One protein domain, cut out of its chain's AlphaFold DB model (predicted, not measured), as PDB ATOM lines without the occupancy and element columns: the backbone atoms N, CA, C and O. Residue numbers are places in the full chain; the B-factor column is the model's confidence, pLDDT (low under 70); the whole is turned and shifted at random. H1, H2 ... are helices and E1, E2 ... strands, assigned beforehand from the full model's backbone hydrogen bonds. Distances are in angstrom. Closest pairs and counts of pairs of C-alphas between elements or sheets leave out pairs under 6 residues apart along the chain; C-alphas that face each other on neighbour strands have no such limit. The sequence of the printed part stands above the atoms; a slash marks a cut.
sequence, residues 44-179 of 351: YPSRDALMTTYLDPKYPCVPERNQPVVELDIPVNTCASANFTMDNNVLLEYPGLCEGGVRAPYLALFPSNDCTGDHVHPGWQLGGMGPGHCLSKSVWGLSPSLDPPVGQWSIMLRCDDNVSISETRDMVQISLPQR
ATOM      1  N   TYR A  44     113.855 -12.184   6.721       67.19
ATOM      2  CA  TYR A  44     112.425 -12.287   6.490       67.19
ATOM      3  C   TYR A  44     111.964 -10.944   5.913       67.19
ATOM      4  O   TYR A  44     112.207  -9.912   6.552       67.19
ATOM      5  N   PRO A  45     111.354 -10.932   4.713       72.31
ATOM      6  CA  PRO A  45     110.812  -9.707   4.149       72.31
ATOM      7  C   PRO A  45     109.697  -9.179   5.055       72.31
ATOM      8  O   PRO A  45     109.037  -9.954   5.757       72.31
ATOM      9  N   SER A  46     109.486  -7.864   5.027       78.56
ATOM     10  CA  SER A  46     108.316  -7.267   5.664       78.56
ATOM     11  C   SER A  46     107.037  -7.909   5.125       78.56
ATOM     12  O   SER A  46     106.969  -8.344   3.972       78.56
ATOM     13  N   ARG A  47     106.020  -7.990   5.982       84.12
ATOM     14  CA  ARG A  47     104.698  -8.501   5.617       84.12
ATOM     15  C   ARG A  47     103.646  -7.480   5.990       84.12
ATOM     16  O   ARG A  47     103.686  -6.939   7.096       84.12
ATOM     17  N   ASP A  48     102.689  -7.306   5.100       86.44
ATOM     18  CA  ASP A  48     101.549  -6.437   5.325       86.44
ATOM     19  C   ASP A  48     100.721  -6.929   6.515       86.44
ATOM     20  O   ASP A  48     100.704  -8.115   6.886       86.44
ATOM     21  N   ALA A  49     100.092  -5.970   7.173       83.44
ATOM     22  CA  ALA A  49      99.103  -6.229   8.188       83.44
ATOM     23  C   ALA A  49      97.769  -6.552   7.538       83.44
ATOM     24  O   ALA A  49      97.413  -5.928   6.545       83.44
ATOM     25  N   LEU A  50      97.032  -7.478   8.143       84.19
ATOM     26  CA  LEU A  50      95.695  -7.835   7.694       84.19
ATOM     27  C   LEU A  50      94.687  -7.255   8.674       84.19
ATOM     28  O   LEU A  50      94.698  -7.581   9.869       84.19
ATOM     29  N   MET A  51      93.851  -6.366   8.157       84.50
ATOM     30  CA  MET A  51      92.815  -5.682   8.913       84.50
ATOM     31  C   MET A  51      91.462  -5.898   8.262       84.50
ATOM     32  O   MET A  51      91.303  -5.742   7.057       84.50
ATOM     33  N   THR A  52      90.475  -6.186   9.093       81.56
ATOM     34  CA  THR A  52      89.120  -6.492   8.666       81.56
ATOM     35  C   THR A  52      88.187  -5.445   9.239       81.56
ATOM     36  O   THR A  52      88.112  -5.256  10.453       81.56
ATOM     37  N   THR A  53      87.493  -4.724   8.363       75.06
ATOM     38  CA  THR A  53      86.566  -3.660   8.769       75.06
ATOM     39  C   THR A  53      85.120  -4.120   8.632       75.06
ATOM     40  O   THR A  53      84.719  -4.653   7.594       75.06
ATOM     41  N   TYR A  54      84.335  -3.901   9.686       75.25
ATOM     42  CA  TYR A  54      82.901  -4.179   9.734       75.25
ATOM     43  C   TYR A  54      82.116  -2.876   9.548       75.25
ATOM     44  O   TYR A  54      82.473  -1.816  10.063       75.25
ATOM     45  N   LEU A  55      81.030  -2.917   8.780       67.88
ATOM     46  CA  LEU A  55      80.227  -1.713   8.555       67.88
ATOM     47  C   LEU A  55      79.155  -1.493   9.626       67.88
ATOM     48  O   LEU A  55      78.551  -0.421   9.625       67.88
ATOM     49  N   ASP A  56      78.891  -2.456  10.509       66.19
ATOM     50  CA  ASP A  56      77.824  -2.367  11.508       66.19
ATOM     51  C   ASP A  56      78.357  -2.002  12.903       66.19
ATOM     52  O   ASP A  56      79.075  -2.796  13.503       66.19
ATOM     53  N   PRO A  57      78.014  -0.821  13.454       61.09
ATOM     54  CA  PRO A  57      78.438  -0.414  14.795       61.09
ATOM     55  C   PRO A  57      77.792  -1.227  15.930       61.09
ATOM     56  O   PRO A  57      78.188  -1.060  17.084       61.09
ATOM     57  N   LYS A  58      76.782  -2.066  15.646       63.66
ATOM     58  CA  LYS A  58      76.040  -2.812  16.674       63.66
ATOM     59  C   LYS A  58      76.874  -3.916  17.327       63.66
ATOM     60  O   LYS A  58      76.739  -4.131  18.531       63.66
ATOM     61  N   TYR A  59      77.735  -4.595  16.565       60.50
ATOM     62  CA  TYR A  59      78.550  -5.705  17.064       60.50
ATOM     63  C   TYR A  59      80.019  -5.532  16.666       60.50
ATOM     64  O   TYR A  59      80.406  -5.893  15.553       60.50
ATOM     65  N   PRO A  60      80.862  -5.009  17.569       63.12
ATOM     66  CA  PRO A  60      82.261  -4.780  17.260       63.12
ATOM     67  C   PRO A  60      82.987  -6.095  16.976       63.12
ATOM     68  O   PRO A  60      83.017  -6.997  17.813       63.12
ATOM     69  N   CYS A  61      83.578  -6.190  15.785       67.38
ATOM     70  CA  CYS A  61      84.440  -7.291  15.351       67.38
ATOM     71  C   CYS A  61      83.829  -8.700  15.395       67.38
ATOM     72  O   CYS A  61      84.562  -9.687  15.487       67.38
ATOM     73  N   VAL A  62      82.501  -8.806  15.308       67.81
ATOM     74  CA  VAL A  62      81.811 -10.081  15.099       67.81
ATOM     75  C   VAL A  62      81.245 -10.075  13.679       67.81
ATOM     76  O   VAL A  62      80.386  -9.242  13.388       67.81
ATOM     77  N   PRO A  63      81.681 -10.979  12.784       54.97
ATOM     78  CA  PRO A  63      81.066 -11.102  11.470       54.97
ATOM     79  C   PRO A  63      79.618 -11.570  11.630       54.97
ATOM     80  O   PRO A  63      79.355 -12.743  11.907       54.97
ATOM     81  N   GLU A  64      78.654 -10.675  11.433       59.34
ATOM     82  CA  GLU A  64      77.288 -11.105  11.162       59.34
ATOM     83  C   GLU A  64      77.205 -11.741   9.768       59.34
ATOM     84  O   GLU A  64      77.874 -11.330   8.812       59.34
ATOM     85  N   ARG A  65      76.336 -12.747   9.620       55.41
ATOM     86  CA  ARG A  65      76.111 -13.398   8.326       55.41
ATOM     87  C   ARG A  65      75.637 -12.376   7.292       55.41
ATOM     88  O   ARG A  65      74.581 -11.770   7.451       55.41
ATOM     89  N   ASN A  66      76.362 -12.306   6.176       61.50
ATOM     90  CA  ASN A  66      76.078 -11.467   5.004       61.50
ATOM     91  C   ASN A  66      76.360  -9.967   5.167       61.50
ATOM     92  O   ASN A  66      75.897  -9.182   4.335       61.50
ATOM     93  N   GLN A  67      77.115  -9.550   6.185       65.12
ATOM     94  CA  GLN A  67      77.613  -8.180   6.194       65.12
ATOM     95  C   GLN A  67      78.776  -8.017   5.205       65.12
ATOM     96  O   GLN A  67      79.599  -8.923   5.067       65.12
ATOM     97  N   PRO A  68      78.850  -6.880   4.491       62.81
ATOM     98  CA  PRO A  68      80.022  -6.557   3.698       62.81
ATOM     99  C   PRO A  68      81.213  -6.373   4.639       62.81
ATOM    100  O   PRO A  68      81.193  -5.531   5.537       62.81
ATOM    101  N   VAL A  69      82.237  -7.179   4.405       73.38
ATOM    102  CA  VAL A  69      83.522  -7.103   5.083       73.38
ATOM    103  C   VAL A  69      84.537  -6.569   4.082       73.38
ATOM    104  O   VAL A  69      84.493  -6.936   2.905       73.38
ATOM    105  N   VAL A  70      85.430  -5.693   4.537       77.19
ATOM    106  CA  VAL A  70      86.589  -5.286   3.737       77.19
ATOM    107  C   VAL A  70      87.854  -5.714   4.453       77.19
ATOM    108  O   VAL A  70      88.163  -5.199   5.531       77.19
ATOM    109  N   GLU A  71      88.545  -6.657   3.822       81.44
ATOM    110  CA  GLU A  71      89.905  -7.065   4.149       81.44
ATOM    111  C   GLU A  71      90.884  -6.059   3.539       81.44
ATOM    112  O   GLU A  71      90.738  -5.626   2.391       81.44
ATOM    113  N   LEU A  72      91.856  -5.649   4.341       80.19
ATOM    114  CA  LEU A  72      92.825  -4.619   4.020       80.19
ATOM    115  C   LEU A  72      94.216  -5.157   4.312       80.19
ATOM    116  O   LEU A  72      94.552  -5.393   5.473       80.19
ATOM    117  N   ASP A  73      95.021  -5.279   3.262       84.19
ATOM    118  CA  ASP A  73      96.460  -5.467   3.375       84.19
ATOM    119  C   ASP A  73      97.118  -4.090   3.489       84.19
ATOM    120  O   ASP A  73      97.113  -3.293   2.545       84.19
ATOM    121  N   ILE A  74      97.630  -3.772   4.677       82.69
ATOM    122  CA  ILE A  74      98.257  -2.482   4.969       82.69
ATOM    123  C   ILE A  74      99.751  -2.706   5.173       82.69
ATOM    124  O   ILE A  74     100.144  -3.301   6.184       82.69
ATOM    125  N   PRO A  75     100.608  -2.218   4.262       86.25
ATOM    126  CA  PRO A  75     102.038  -2.333   4.458       86.25
ATOM    127  C   PRO A  75     102.477  -1.586   5.717       86.25
ATOM    128  O   PRO A  75     101.987  -0.500   6.044       86.25
ATOM    129  N   VAL A  76     103.427  -2.164   6.448       84.56
ATOM    130  CA  VAL A  76     104.004  -1.497   7.621       84.56
ATOM    131  C   VAL A  76     104.656  -0.175   7.206       84.56
ATOM    132  O   VAL A  76     105.150  -0.017   6.092       84.56
ATOM    133  N   ASN A  77     104.639   0.801   8.106       84.06
ATOM    134  CA  ASN A  77     105.083   2.178   7.896       84.06
ATOM    135  C   ASN A  77     104.352   2.940   6.775       84.06
ATOM    136  O   ASN A  77     104.802   4.022   6.402       84.06
ATOM    137  N   THR A  78     103.220   2.437   6.282       85.62
ATOM    138  CA  THR A  78     102.407   3.099   5.250       85.62
ATOM    139  C   THR A  78     101.211   3.791   5.885       85.62
ATOM    140  O   THR A  78     100.599   3.266   6.819       85.62
ATOM    141  N   CYS A  79     100.893   4.992   5.401       86.44
ATOM    142  CA  CYS A  79      99.706   5.698   5.853       86.44
ATOM    143  C   CYS A  79      98.481   5.122   5.147       86.44
ATOM    144  O   CYS A  79      98.362   5.228   3.926       86.44
ATOM    145  N   ALA A  80      97.560   4.539   5.905       86.00
ATOM    146  CA  ALA A  80      96.285   4.087   5.377       86.00
ATOM    147  C   ALA A  80      95.184   5.024   5.862       86.00
ATOM    148  O   ALA A  80      94.905   5.109   7.059       86.00
ATOM    149  N   SER A  81      94.571   5.751   4.933       83.38
ATOM    150  CA  SER A  81      93.464   6.649   5.239       83.38
ATOM    151  C   SER A  81      92.154   6.077   4.752       83.38
ATOM    152  O   SER A  81      92.068   5.444   3.696       83.38
ATOM    153  N   ALA A  82      91.119   6.292   5.553       71.75
ATOM    154  CA  ALA A  82      89.806   5.783   5.241       71.75
ATOM    155  C   ALA A  82      88.721   6.778   5.645       71.75
ATOM    156  O   ALA A  82      88.861   7.560   6.582       71.75
ATOM    157  N   ASN A  83      87.624   6.756   4.896       66.88
ATOM    158  CA  ASN A  83      86.525   7.704   5.051       66.88
ATOM    159  C   ASN A  83      85.359   7.104   5.859       66.88
ATOM    160  O   ASN A  83      84.208   7.183   5.432       66.88
ATOM    161  N   PHE A  84      85.648   6.437   6.979       63.97
ATOM    162  CA  PHE A  84      84.639   5.855   7.880       63.97
ATOM    163  C   PHE A  84      84.910   6.256   9.332       63.97
ATOM    164  O   PHE A  84      85.950   6.829   9.598       63.97
ATOM    165  N   THR A  85      84.000   6.017  10.281       63.44
ATOM    166  CA  THR A  85      84.237   6.309  11.710       63.44
ATOM    167  C   THR A  85      84.844   5.087  12.407       63.44
ATOM    168  O   THR A  85      84.457   3.957  12.115       63.44
ATOM    169  N   MET A  86      85.794   5.270  13.335       62.47
ATOM    170  CA  MET A  86      86.352   4.166  14.149       62.47
ATOM    171  C   MET A  86      85.374   3.675  15.231       62.47
ATOM    172  O   MET A  86      85.798   3.302  16.326       62.47
ATOM    173  N   ASP A  87      84.070   3.669  14.959       58.97
ATOM    174  CA  ASP A  87      83.042   3.246  15.912       58.97
ATOM    175  C   ASP A  87      83.015   1.710  16.040       58.97
ATOM    176  O   ASP A  87      82.021   1.051  15.758       58.97
ATOM    177  N   ASN A  88      84.136   1.164  16.519       55.53
ATOM    178  CA  ASN A  88      84.356  -0.180  17.053       55.53
ATOM    179  C   ASN A  88      84.503  -1.354  16.086       55.53
ATOM    180  O   ASN A  88      84.412  -2.501  16.510       55.53
ATOM    181  N   ASN A  89      84.789  -1.109  14.814       69.81
ATOM    182  CA  ASN A  89      84.595  -2.145  13.804       69.81
ATOM    183  C   ASN A  89      85.858  -2.603  13.084       69.81
ATOM    184  O   ASN A  89      85.778  -3.060  11.948       69.81
ATOM    185  N   VAL A  90      87.029  -2.461  13.693       76.38
ATOM    186  CA  VAL A  90      88.280  -2.828  13.028       76.38
ATOM    187  C   VAL A  90      88.904  -4.009  13.752       76.38
ATOM    188  O   VAL A  90      89.400  -3.871  14.861       76.38
ATOM    189  N   LEU A  91      88.883  -5.181  13.130       82.69
ATOM    190  CA  LEU A  91      89.576  -6.367  13.610       82.69
ATOM    191  C   LEU A  91      90.980  -6.395  13.014       82.69
ATOM    192  O   LEU A  91      91.151  -6.480  11.802       82.69
ATOM    193  N   LEU A  92      91.989  -6.332  13.873       82.75
ATOM    194  CA  LEU A  92      93.369  -6.574  13.493       82.75
ATOM    195  C   LEU A  92      93.628  -8.080  13.547       82.75
ATOM    196  O   LEU A  92      93.864  -8.650  14.617       82.75
ATOM    197  N   GLU A  93      93.577  -8.730  12.389       81.50
ATOM    198  CA  GLU A  93      93.869 -10.158  12.284       81.50
ATOM    199  C   GLU A  93      95.359 -10.406  12.483       81.50
ATOM    200  O   GLU A  93      95.738 -11.269  13.273       81.50
ATOM    201  N   TYR A  94      96.205  -9.588  11.842       83.12
ATOM    202  CA  TYR A  94      97.654  -9.641  12.013       83.12
ATOM    203  C   TYR A  94      98.283  -8.241  11.970       83.12
ATOM    204  O   TYR A  94      98.010  -7.493  11.037       83.12
ATOM    205  N   PRO A  95      99.208  -7.907  12.892       77.31
ATOM    206  CA  PRO A  95      99.833  -6.580  12.983       77.31
ATOM    207  C   PRO A  95     100.830  -6.252  11.855       77.31
ATOM    208  O   PRO A  95     101.389  -5.163  11.835       77.31
ATOM    209  N   GLY A  96     101.083  -7.176  10.924       84.06
ATOM    210  CA  GLY A  96     102.181  -7.074   9.959       84.06
ATOM    211  C   GLY A  96     103.539  -7.430  10.572       84.06
ATOM    212  O   GLY A  96     103.679  -7.568  11.793       84.06
ATOM    213  N   LEU A  97     104.541  -7.640   9.718       84.94
ATOM    214  CA  LEU A  97     105.921  -7.939  10.112       84.94
ATOM    215  C   LEU A  97     106.859  -6.854   9.581       84.94
ATOM    216  O   LEU A  97     106.830  -6.509   8.402       84.94
ATOM    217  N   CYS A  98     107.716  -6.365  10.462       86.00
ATOM    218  CA  CYS A  98     108.862  -5.528  10.158       86.00
ATOM    219  C   CYS A  98     110.006  -6.347   9.562       86.00
ATOM    220  O   CYS A  98     110.003  -7.583   9.606       86.00
ATOM    221  N   GLU A  99     111.017  -5.653   9.039       83.69
ATOM    222  CA  GLU A  99     112.262  -6.299   8.629       83.69
ATOM    223  C   GLU A  99     112.846  -7.129   9.783       83.69
ATOM    224  O   GLU A  99     112.860  -6.710  10.943       83.69
ATOM    225  N   GLY A 100     113.284  -8.350   9.468       80.69
ATOM    226  CA  GLY A 100     113.753  -9.307  10.475       80.69
ATOM    227  C   GLY A 100     112.642 -10.137  11.129       80.69
ATOM    228  O   GLY A 100     112.931 -10.917  12.034       80.69
ATOM    229  N   GLY A 101     111.390 -10.017  10.668       79.88
ATOM    230  CA  GLY A 101     110.276 -10.872  11.095       79.88
ATOM    231  C   GLY A 101     109.669 -10.498  12.449       79.88
ATOM    232  O   GLY A 101     108.875 -11.259  13.000       79.88
ATOM    233  N   VAL A 102     110.024  -9.332  12.991       81.06
ATOM    234  CA  VAL A 102     109.441  -8.800  14.229       81.06
ATOM    235  C   VAL A 102     108.049  -8.258  13.915       81.06
ATOM    236  O   VAL A 102     107.881  -7.533  12.940       81.06
ATOM    237  N   ARG A 103     107.030  -8.594  14.712       78.00
ATOM    238  CA  ARG A 103     105.680  -8.027  14.532       78.00
ATOM    239  C   ARG A 103     105.734  -6.512  14.665       78.00
ATOM    240  O   ARG A 103     106.421  -6.043  15.567       78.00
ATOM    241  N   ALA A 104     105.006  -5.777  13.820       78.25
ATOM    242  CA  ALA A 104     104.943  -4.322  13.931       78.25
ATOM    243  C   ALA A 104     104.459  -3.952  15.337       78.25
ATOM    244  O   ALA A 104     103.319  -4.265  15.692       78.25
ATOM    245  N   PRO A 105     105.323  -3.363  16.179       73.31
ATOM    246  CA  PRO A 105     104.991  -3.221  17.579       73.31
ATOM    247  C   PRO A 105     104.043  -2.061  17.822       73.31
ATOM    248  O   PRO A 105     103.519  -1.986  18.920       73.31
ATOM    249  N   TYR A 106     103.798  -1.174  16.858       79.38
ATOM    250  CA  TYR A 106     103.120   0.087  17.122       79.38
ATOM    251  C   TYR A 106     101.953   0.336  16.173       79.38
ATOM    252  O   TYR A 106     102.082   0.160  14.964       79.38
ATOM    253  N   LEU A 107     100.849   0.842  16.713       82.19
ATOM    254  CA  LEU A 107      99.762   1.447  15.946       82.19
ATOM    255  C   LEU A 107      99.667   2.940  16.276       82.19
ATOM    256  O   LEU A 107      99.633   3.313  17.452       82.19
ATOM    257  N   ALA A 108      99.628   3.776  15.239       82.12
ATOM    258  CA  ALA A 108      99.420   5.215  15.338       82.12
ATOM    259  C   ALA A 108      98.113   5.622  14.651       82.12
ATOM    260  O   ALA A 108      97.805   5.150  13.553       82.12
ATOM    261  N   LEU A 109      97.366   6.511  15.309       79.56
ATOM    262  CA  LEU A 109      96.105   7.075  14.827       79.56
ATOM    263  C   LEU A 109      96.255   8.578  14.615       79.56
ATOM    264  O   LEU A 109      96.752   9.281  15.501       79.56
ATOM    265  N   PHE A 110      95.765   9.067  13.481       81.31
ATOM    266  CA  PHE A 110      95.831  10.476  13.111       81.31
ATOM    267  C   PHE A 110      94.429  11.030  12.834       81.31
ATOM    268  O   PHE A 110      93.661  10.381  12.120       81.31
ATOM    269  N   PRO A 111      94.094  12.235  13.333       77.69
ATOM    270  CA  PRO A 111      92.835  12.924  13.038       77.69
ATOM    271  C   PRO A 111      92.848  13.621  11.659       77.69
ATOM    272  O   PRO A 111      92.155  14.614  11.445       77.69
ATOM    273  N   SER A 112      93.686  13.143  10.740       80.81
ATOM    274  CA  SER A 112      93.901  13.653   9.387       80.81
ATOM    275  C   SER A 112      93.838  12.487   8.395       80.81
ATOM    276  O   SER A 112      93.795  11.327   8.795       80.81
ATOM    277  N   ASN A 113      93.776  12.771   7.094       83.44
ATOM    278  CA  ASN A 113      93.691  11.746   6.043       83.44
ATOM    279  C   ASN A 113      95.044  11.434   5.379       83.44
ATOM    280  O   ASN A 113      95.102  10.658   4.425       83.44
ATOM    281  N   ASP A 114      96.115  12.048   5.866       84.31
ATOM    282  CA  ASP A 114      97.465  12.001   5.310       84.31
ATOM    283  C   ASP A 114      98.509  11.624   6.375       84.31
ATOM    284  O   ASP A 114      99.710  11.773   6.161       84.31
ATOM    285  N   CYS A 115      98.053  11.123   7.528       83.50
ATOM    286  CA  CYS A 115      98.876  10.826   8.694       83.50
ATOM    287  C   CYS A 115      99.742  12.007   9.142       83.50
ATOM    288  O   CYS A 115     100.849  11.801   9.627       83.50
ATOM    289  N   THR A 116      99.265  13.243   8.986       81.06
ATOM    290  CA  THR A 116      99.970  14.435   9.475       81.06
ATOM    291  C   THR A 116      99.449  14.901  10.830       81.06
ATOM    292  O   THR A 116      98.325  14.591  11.235       81.06
ATOM    293  N   GLY A 117     100.275  15.691  11.520       73.81
ATOM    294  CA  GLY A 117      99.944  16.299  12.805       73.81
ATOM    295  C   GLY A 117     100.289  15.428  14.010       73.81
ATOM    296  O   GLY A 117     100.934  14.381  13.895       73.81
ATOM    297  N   ASP A 118      99.867  15.903  15.180       69.62
ATOM    298  CA  ASP A 118     100.003  15.153  16.422       69.62
ATOM    299  C   ASP A 118      99.106  13.917  16.348       69.62
ATOM    300  O   ASP A 118      97.888  13.998  16.162       69.62
ATOM    301  N   HIS A 119      99.721  12.747  16.462       68.81
ATOM    302  CA  HIS A 119      98.985  11.501  16.558       68.81
ATOM    303  C   HIS A 119      98.381  11.376  17.952       68.81
ATOM    304  O   HIS A 119      98.976  11.741  18.967       68.81
ATOM    305  N   VAL A 120      97.201  10.779  17.995       62.16
ATOM    306  CA  VAL A 120      96.461  10.558  19.234       62.16
ATOM    307  C   VAL A 120      97.158   9.511  20.120       62.16
ATOM    308  O   VAL A 120      97.109   9.592  21.346       62.16
ATOM    309  N   HIS A 121      97.881   8.567  19.504       62.09
ATOM    310  CA  HIS A 121      98.636   7.518  20.190       62.09
ATOM    311  C   HIS A 121      99.999   7.279  19.505       62.09
ATOM    312  O   HIS A 121     100.025   6.728  18.407       62.09
ATOM    313  N   PRO A 122     101.134   7.669  20.123       52.78
ATOM    314  CA  PRO A 122     102.467   7.590  19.501       52.78
ATOM    315  C   PRO A 122     103.007   6.206  19.189       52.78
ATOM    316  O   PRO A 122     103.989   6.083  18.458       52.78
ATOM    317  N   GLY A 123     102.398   5.160  19.728       54.31
ATOM    318  CA  GLY A 123     102.930   3.820  19.586       54.31
ATOM    319  C   GLY A 123     102.228   2.876  20.524       54.31
ATOM    320  O   GLY A 123     102.800   2.428  21.518       54.31
ATOM    321  N   TRP A 124     100.966   2.596  20.221       63.62
ATOM    322  CA  TRP A 124     100.230   1.610  20.987       63.62
ATOM    323  C   TRP A 124     100.880   0.238  20.782       63.62
ATOM    324  O   TRP A 124     100.969  -0.223  19.644       63.62
ATOM    325  N   GLN A 125     101.417  -0.352  21.858       65.69
ATOM    326  CA  GLN A 125     102.235  -1.558  21.763       65.69
ATOM    327  C   GLN A 125     101.382  -2.796  21.468       65.69
ATOM    328  O   GLN A 125     100.746  -3.345  22.362       65.69
ATOM    329  N   LEU A 126     101.440  -3.283  20.231       66.25
ATOM    330  CA  LEU A 126     100.832  -4.542  19.785       66.25
ATOM    331  C   LEU A 126     101.633  -5.775  20.242       66.25
ATOM    332  O   LEU A 126     101.219  -6.903  20.008       66.25
ATOM    333  N   GLY A 127     102.784  -5.584  20.898       52.91
ATOM    334  CA  GLY A 127     103.726  -6.655  21.246       52.91
ATOM    335  C   GLY A 127     103.168  -7.767  22.146       52.91
ATOM    336  O   GLY A 127     103.700  -8.869  22.123       52.91
ATOM    337  N   GLY A 128     102.087  -7.516  22.893       58.09
ATOM    338  CA  GLY A 128     101.374  -8.540  23.679       58.09
ATOM    339  C   GLY A 128     100.091  -9.062  23.024       58.09
ATOM    340  O   GLY A 128      99.390  -9.894  23.597       58.09
ATOM    341  N   MET A 129      99.747  -8.550  21.845       60.56
ATOM    342  CA  MET A 129      98.494  -8.831  21.165       60.56
ATOM    343  C   MET A 129      98.694  -9.977  20.154       60.56
ATOM    344  O   MET A 129      99.417  -9.858  19.164       60.56
ATOM    345  N   GLY A 130      98.075 -11.133  20.433       58.16
ATOM    346  CA  GLY A 130      97.921 -12.237  19.471       58.16
ATOM    347  C   GLY A 130      97.119 -11.842  18.216       58.16
ATOM    348  O   GLY A 130      96.718 -10.700  18.084       58.16
ATOM    349  N   PRO A 131      96.875 -12.737  17.254       65.88
ATOM    350  CA  PRO A 131      95.966 -12.438  16.147       65.88
ATOM    351  C   PRO A 131      94.518 -12.237  16.626       65.88
ATOM    352  O   PRO A 131      94.105 -12.845  17.615       65.88
ATOM    353  N   GLY A 132      93.745 -11.423  15.901       70.62
ATOM    354  CA  GLY A 132      92.301 -11.269  16.110       70.62
ATOM    355  C   GLY A 132      91.892 -10.253  17.183       70.62
ATOM    356  O   GLY A 132      90.883 -10.461  17.857       70.62
ATOM    357  N   HIS A 133      92.639  -9.157  17.358       75.44
ATOM    358  CA  HIS A 133      92.230  -8.098  18.296       75.44
ATOM    359  C   HIS A 133      91.228  -7.152  17.676       75.44
ATOM    360  O   HIS A 133      91.466  -6.574  16.618       75.44
ATOM    361  N   CYS A 134      90.131  -6.938  18.390       75.75
ATOM    362  CA  CYS A 134      89.184  -5.905  18.033       75.75
ATOM    363  C   CYS A 134      89.691  -4.543  18.493       75.75
ATOM    364  O   CYS A 134      89.831  -4.290  19.685       75.75
ATOM    365  N   LEU A 135      89.941  -3.653  17.546       74.94
ATOM    366  CA  LEU A 135      90.261  -2.263  17.806       74.94
ATOM    367  C   LEU A 135      88.946  -1.494  18.016       74.94
ATOM    368  O   LEU A 135      88.334  -0.979  17.078       74.94
ATOM    369  N   SER A 136      88.480  -1.458  19.262       66.44
ATOM    370  CA  SER A 136      87.268  -0.744  19.681       66.44
ATOM    371  C   SER A 136      87.571   0.416  20.630       66.44
ATOM    372  O   SER A 136      88.623   0.478  21.250       66.44
ATOM    373  N   LYS A 137      86.611   1.324  20.821       59.91
ATOM    374  CA  LYS A 137      86.593   2.405  21.820       59.91
ATOM    375  C   LYS A 137      86.930   1.919  23.222       59.91
ATOM    376  O   LYS A 137      87.634   2.620  23.937       59.91
ATOM    377  N   SER A 138      86.496   0.717  23.605       54.56
ATOM    378  CA  SER A 138      86.888   0.111  24.886       54.56
ATOM    379  C   SER A 138      88.371  -0.269  24.940       54.56
ATOM    380  O   SER A 138      88.970  -0.238  26.009       54.56
ATOM    381  N   VAL A 139      88.969  -0.579  23.793       56.94
ATOM    382  CA  VAL A 139      90.387  -0.908  23.636       56.94
ATOM    383  C   VAL A 139      91.252   0.359  23.517       56.94
ATOM    384  O   VAL A 139      92.338   0.417  24.088       56.94
ATOM    385  N   TRP A 140      90.729   1.424  22.901       55.75
ATOM    386  CA  TRP A 140      91.327   2.769  22.892       55.75
ATOM    387  C   TRP A 140      91.244   3.475  24.267       55.75
ATOM    388  O   TRP A 140      92.016   4.385  24.572       55.75
ATOM    389  N   GLY A 141      90.291   3.062  25.108       45.50
ATOM    390  CA  GLY A 141      89.730   3.838  26.215       45.50
ATOM    391  C   GLY A 141      90.303   3.612  27.617       45.50
ATOM    392  O   GLY A 141      89.531   3.580  28.571       45.50
ATOM    393  N   LEU A 142      91.627   3.544  27.793       44.53
ATOM    394  CA  LEU A 142      92.230   3.849  29.110       44.53
ATOM    395  C   LEU A 142      92.542   5.345  29.293       44.53
ATOM    396  O   LEU A 142      93.056   5.746  30.337       44.53
ATOM    397  N   SER A 143      92.197   6.187  28.315       44.69
ATOM    398  CA  SER A 143      92.231   7.639  28.473       44.69
ATOM    399  C   SER A 143      90.832   8.232  28.254       44.69
ATOM    400  O   SER A 143      90.349   8.234  27.122       44.69
ATOM    401  N   PRO A 144      90.156   8.745  29.301       44.12
ATOM    402  CA  PRO A 144      88.802   9.308  29.214       44.12
ATOM    403  C   PRO A 144      88.692  10.603  28.381       44.12
ATOM    404  O   PRO A 144      87.625  11.205  28.331       44.12
ATOM    405  N   SER A 145      89.768  11.052  27.731       47.50
ATOM    406  CA  SER A 145      89.810  12.279  26.926       47.50
ATOM    407  C   SER A 145      89.738  12.054  25.415       47.50
ATOM    408  O   SER A 145      89.936  13.005  24.663       47.50
ATOM    409  N   LEU A 146      89.531  10.820  24.951       50.94
ATOM    410  CA  LEU A 146      89.626  10.492  23.529       50.94
ATOM    411  C   LEU A 146      88.345   9.850  23.014       50.94
ATOM    412  O   LEU A 146      88.206   8.633  22.928       50.94
ATOM    413  N   ASP A 147      87.414  10.714  22.625       54.41
ATOM    414  CA  ASP A 147      86.464  10.343  21.590       54.41
ATOM    415  C   ASP A 147      87.241  10.197  20.272       54.41
ATOM    416  O   ASP A 147      88.013  11.101  19.928       54.41
ATOM    417  N   PRO A 148      87.095   9.075  19.537       54.88
ATOM    418  CA  PRO A 148      87.669   8.980  18.205       54.88
ATOM    419  C   PRO A 148      87.182  10.189  17.392       54.88
ATOM    420  O   PRO A 148      85.996  10.529  17.466       54.88
ATOM    421  N   PRO A 149      88.076  10.887  16.670       54.56
ATOM    422  CA  PRO A 149      87.709  12.105  15.967       54.56
ATOM    423  C   PRO A 149      86.546  11.817  15.015       54.56
ATOM    424  O   PRO A 149      86.607  10.910  14.185       54.56
ATOM    425  N   VAL A 150      85.469  12.593  15.145       58.97
ATOM    426  CA  VAL A 150      84.337  12.532  14.220       58.97
ATOM    427  C   VAL A 150      84.811  13.098  12.884       58.97
ATOM    428  O   VAL A 150      85.004  14.305  12.753       58.97
ATOM    429  N   GLY A 151      85.027  12.233  11.894       66.56
ATOM    430  CA  GLY A 151      85.489  12.642  10.570       66.56
ATOM    431  C   GLY A 151      86.499  11.677   9.961       66.56
ATOM    432  O   GLY A 151      86.504  10.487  10.265       66.56
ATOM    433  N   GLN A 152      87.325  12.204   9.060       71.00
ATOM    434  CA  GLN A 152      88.384  11.440   8.408       71.00
ATOM    435  C   GLN A 152      89.530  11.166   9.379       71.00
ATOM    436  O   GLN A 152      89.919  12.038  10.154       71.00
ATOM    437  N   TRP A 153      90.091   9.969   9.283       77.38
ATOM    438  CA  TRP A 153      91.273   9.569  10.030       77.38
ATOM    439  C   TRP A 153      92.168   8.689   9.167       77.38
ATOM    440  O   TRP A 153      91.773   8.169   8.115       77.38
ATOM    441  N   SER A 154      93.386   8.497   9.649       84.81
ATOM    442  CA  SER A 154      94.336   7.570   9.062       84.81
ATOM    443  C   SER A 154      95.060   6.776  10.139       84.81
ATOM    444  O   SER A 154      95.311   7.265  11.243       84.81
ATOM    445  N   ILE A 155      95.371   5.529   9.808       84.94
ATOM    446  CA  ILE A 155      96.120   4.592  10.638       84.94
ATOM    447  C   ILE A 155      97.486   4.338  10.030       84.94
ATOM    448  O   ILE A 155      97.679   4.391   8.816       84.94
ATOM    449  N   MET A 156      98.430   4.010  10.899       86.94
ATOM    450  CA  MET A 156      99.742   3.552  10.489       86.94
ATOM    451  C   MET A 156     100.257   2.520  11.480       86.94
ATOM    452  O   MET A 156     100.412   2.808  12.668       86.94
ATOM    453  N   LEU A 157     100.558   1.327  10.980       85.31
ATOM    454  CA  LEU A 157     101.302   0.319  11.726       85.31
ATOM    455  C   LEU A 157     102.784   0.614  11.562       85.31
ATOM    456  O   LEU A 157     103.248   0.804  10.442       85.31
ATOM    457  N   ARG A 158     103.529   0.726  12.658       83.19
ATOM    458  CA  ARG A 158     104.917   1.198  12.647       83.19
ATOM    459  C   ARG A 158     105.855   0.150  13.212       83.19
ATOM    460  O   ARG A 158     105.514  -0.547  14.165       83.19
ATOM    461  N   CYS A 159     107.053   0.111  12.641       83.88
ATOM    462  CA  CYS A 159     108.164  -0.707  13.126       83.88
ATOM    463  C   CYS A 159     109.001  -0.008  14.198       83.88
ATOM    464  O   CYS A 159     109.511  -0.666  15.099       83.88
ATOM    465  N   ASP A 160     109.061   1.322  14.137       80.31
ATOM    466  CA  ASP A 160     109.906   2.144  14.997       80.31
ATOM    467  C   ASP A 160     109.071   3.129  15.818       80.31
ATOM    468  O   ASP A 160     108.104   3.721  15.317       80.31
ATOM    469  N   ASP A 161     109.495   3.373  17.056       69.12
ATOM    470  CA  ASP A 161     108.896   4.339  17.983       69.12
ATOM    471  C   ASP A 161     109.224   5.800  17.620       69.12
ATOM    472  O   ASP A 161     108.400   6.692  17.820       69.12
ATOM    473  N   ASN A 162     110.373   6.042  16.980       60.66
ATOM    474  CA  ASN A 162     111.003   7.367  16.919       60.66
ATOM    475  C   ASN A 162     111.018   8.083  15.558       60.66
ATOM    476  O   ASN A 162     111.725   9.080  15.406       60.66
ATOM    477  N   VAL A 163     110.256   7.644  14.555       54.91
ATOM    478  CA  VAL A 163     110.257   8.365  13.272       54.91
ATOM    479  C   VAL A 163     109.404   9.630  13.366       54.91
ATOM    480  O   VAL A 163     108.187   9.569  13.543       54.91
ATOM    481  N   SER A 164     110.055  10.786  13.212       57.44
ATOM    482  CA  SER A 164     109.389  12.052  12.923       57.44
ATOM    483  C   SER A 164     108.593  11.906  11.629       57.44
ATOM    484  O   SER A 164     109.150  11.621  10.574       57.44
ATOM    485  N   ILE A 165     107.286  12.124  11.711       57.69
ATOM    486  CA  ILE A 165     106.288  11.881  10.654       57.69
ATOM    487  C   ILE A 165     106.448  12.812   9.428       57.69
ATOM    488  O   ILE A 165     105.650  12.792   8.502       57.69
ATOM    489  N   SER A 166     107.499  13.632   9.378       52.91
ATOM    490  CA  SER A 166     107.684  14.658   8.349       52.91
ATOM    491  C   SER A 166     108.160  14.139   6.990       52.91
ATOM    492  O   SER A 166     108.302  14.942   6.072       52.91
ATOM    493  N   GLU A 167     108.454  12.847   6.840       56.25
ATOM    494  CA  GLU A 167     108.885  12.284   5.559       56.25
ATOM    495  C   GLU A 167     107.701  11.626   4.852       56.25
ATOM    496  O   GLU A 167     107.032  10.755   5.401       56.25
ATOM    497  N   THR A 168     107.437  12.098   3.632       51.53
ATOM    498  CA  THR A 168     106.382  11.644   2.722       51.53
ATOM    499  C   THR A 168     106.363  10.124   2.626       51.53
ATOM    500  O   THR A 168     107.235   9.533   1.989       51.53
ATOM    501  N   ARG A 169     105.376   9.501   3.269       63.50
ATOM    502  CA  ARG A 169     105.142   8.058   3.204       63.50
ATOM    503  C   ARG A 169     104.134   7.746   2.115       63.50
ATOM    504  O   ARG A 169     103.269   8.568   1.805       63.50
ATOM    505  N   ASP A 170     104.259   6.549   1.555       76.88
ATOM    506  CA  ASP A 170     103.260   6.002   0.653       76.88
ATOM    507  C   ASP A 170     101.888   6.047   1.340       76.88
ATOM    508  O   ASP A 170     101.745   5.765   2.537       76.88
ATOM    509  N   MET A 171     100.887   6.484   0.580       78.44
ATOM    510  CA  MET A 171      99.514   6.601   1.046       78.44
ATOM    511  C   MET A 171      98.658   5.560   0.348       78.44
ATOM    512  O   MET A 171      98.623   5.488  -0.882       78.44
ATOM    513  N   VAL A 172      97.910   4.807   1.143       81.69
ATOM    514  CA  VAL A 172      96.875   3.897   0.667       81.69
ATOM    515  C   VAL A 172      95.530   4.504   1.040       81.69
ATOM    516  O   VAL A 172      95.178   4.599   2.214       81.69
ATOM    517  N   GLN A 173      94.774   4.943   0.031       79.81
ATOM    518  CA  GLN A 173      93.394   5.376   0.228       79.81
ATOM    519  C   GLN A 173      92.464   4.172   0.169       79.81
ATOM    520  O   GLN A 173      92.331   3.516  -0.867       79.81
ATOM    521  N   ILE A 174      91.780   3.911   1.275       76.19
ATOM    522  CA  ILE A 174      90.832   2.812   1.393       76.19
ATOM    523  C   ILE A 174      89.439   3.333   1.054       76.19
ATOM    524  O   ILE A 174      88.850   4.141   1.778       76.19
ATOM    525  N   SER A 175      88.892   2.850  -0.060       71.25
ATOM    526  CA  SER A 175      87.497   3.090  -0.434       71.25
ATOM    527  C   SER A 175      86.646   1.905   0.004       71.25
ATOM    528  O   SER A 175      86.702   0.843  -0.612       71.25
ATOM    529  N   LEU A 176      85.849   2.082   1.059       66.25
ATOM    530  CA  LEU A 176      84.863   1.079   1.451       66.25
ATOM    531  C   LEU A 176      83.661   1.114   0.494       66.25
ATOM    532  O   LEU A 176      83.284   2.194   0.018       66.25
ATOM    533  N   PRO A 177      83.025  -0.038   0.217       67.88
ATOM    534  CA  PRO A 177      81.762  -0.052  -0.498       67.88
ATOM    535  C   PRO A 177      80.746   0.790   0.280       67.88
ATOM    536  O   PRO A 177      80.659   0.707   1.507       67.88
ATOM    537  N   GLN A 178      79.974   1.617  -0.432       64.25
ATOM    538  CA  GLN A 178      78.879   2.354   0.192       64.25
ATOM    539  C   GLN A 178      77.955   1.351   0.879       64.25
ATOM    540  O   GLN A 178      77.555   0.359   0.259       64.25
ATOM    541  N   ARG A 179      77.621   1.610   2.153       61.88
ATOM    542  CA  ARG A 179      76.635   0.803   2.870       61.88
ATOM    543  C   ARG A 179      75.387   0.746   1.980       61.88
ATOM    544  O   ARG A 179      74.894   1.816   1.605       61.88
TER     545      ARG A 179
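This is residues 44 to 179 of the 351 residues of an uncharacterized protein of Neonectria ditissima (UniProt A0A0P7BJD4). With little regular structure, two small twisted sheets, antiparallel E2-E1-E4-E6 and mixed E5-E7-E3-E8, face each other as a sandwich amid long loops. The printed part, mostly strand, has 136 residues, 43 of them in eight named strands and helix H1, after E6. It is compact, with a radius of gyration of the C-alphas of 14.1 A and spans of 38, 32 and 29 A.

E1, residues 49 to 54, and E2, residues 69 to 74, form a hairpin, with N 51 and O 72 2.9 A apart. The closest C-alphas of E2 and E3, residues 79 to 82, are those of Ile 74 and Ala 80, 6.9 A apart. H1, residues 137 to 140, is on neither sheet.

E1 begins at C-alpha 49 (99.103, -6.229, 8.188). E4 is residues 90 to 94, E5 106 to 110, E6 133 to 135, E7 153 to 158. E8, residues 171 to 174, ends at C-alpha 174 (90.832, 2.812, 1.393).

The printed part has no cut; E5 to E6 is a long link, and 65 residues have pLDDT under 70.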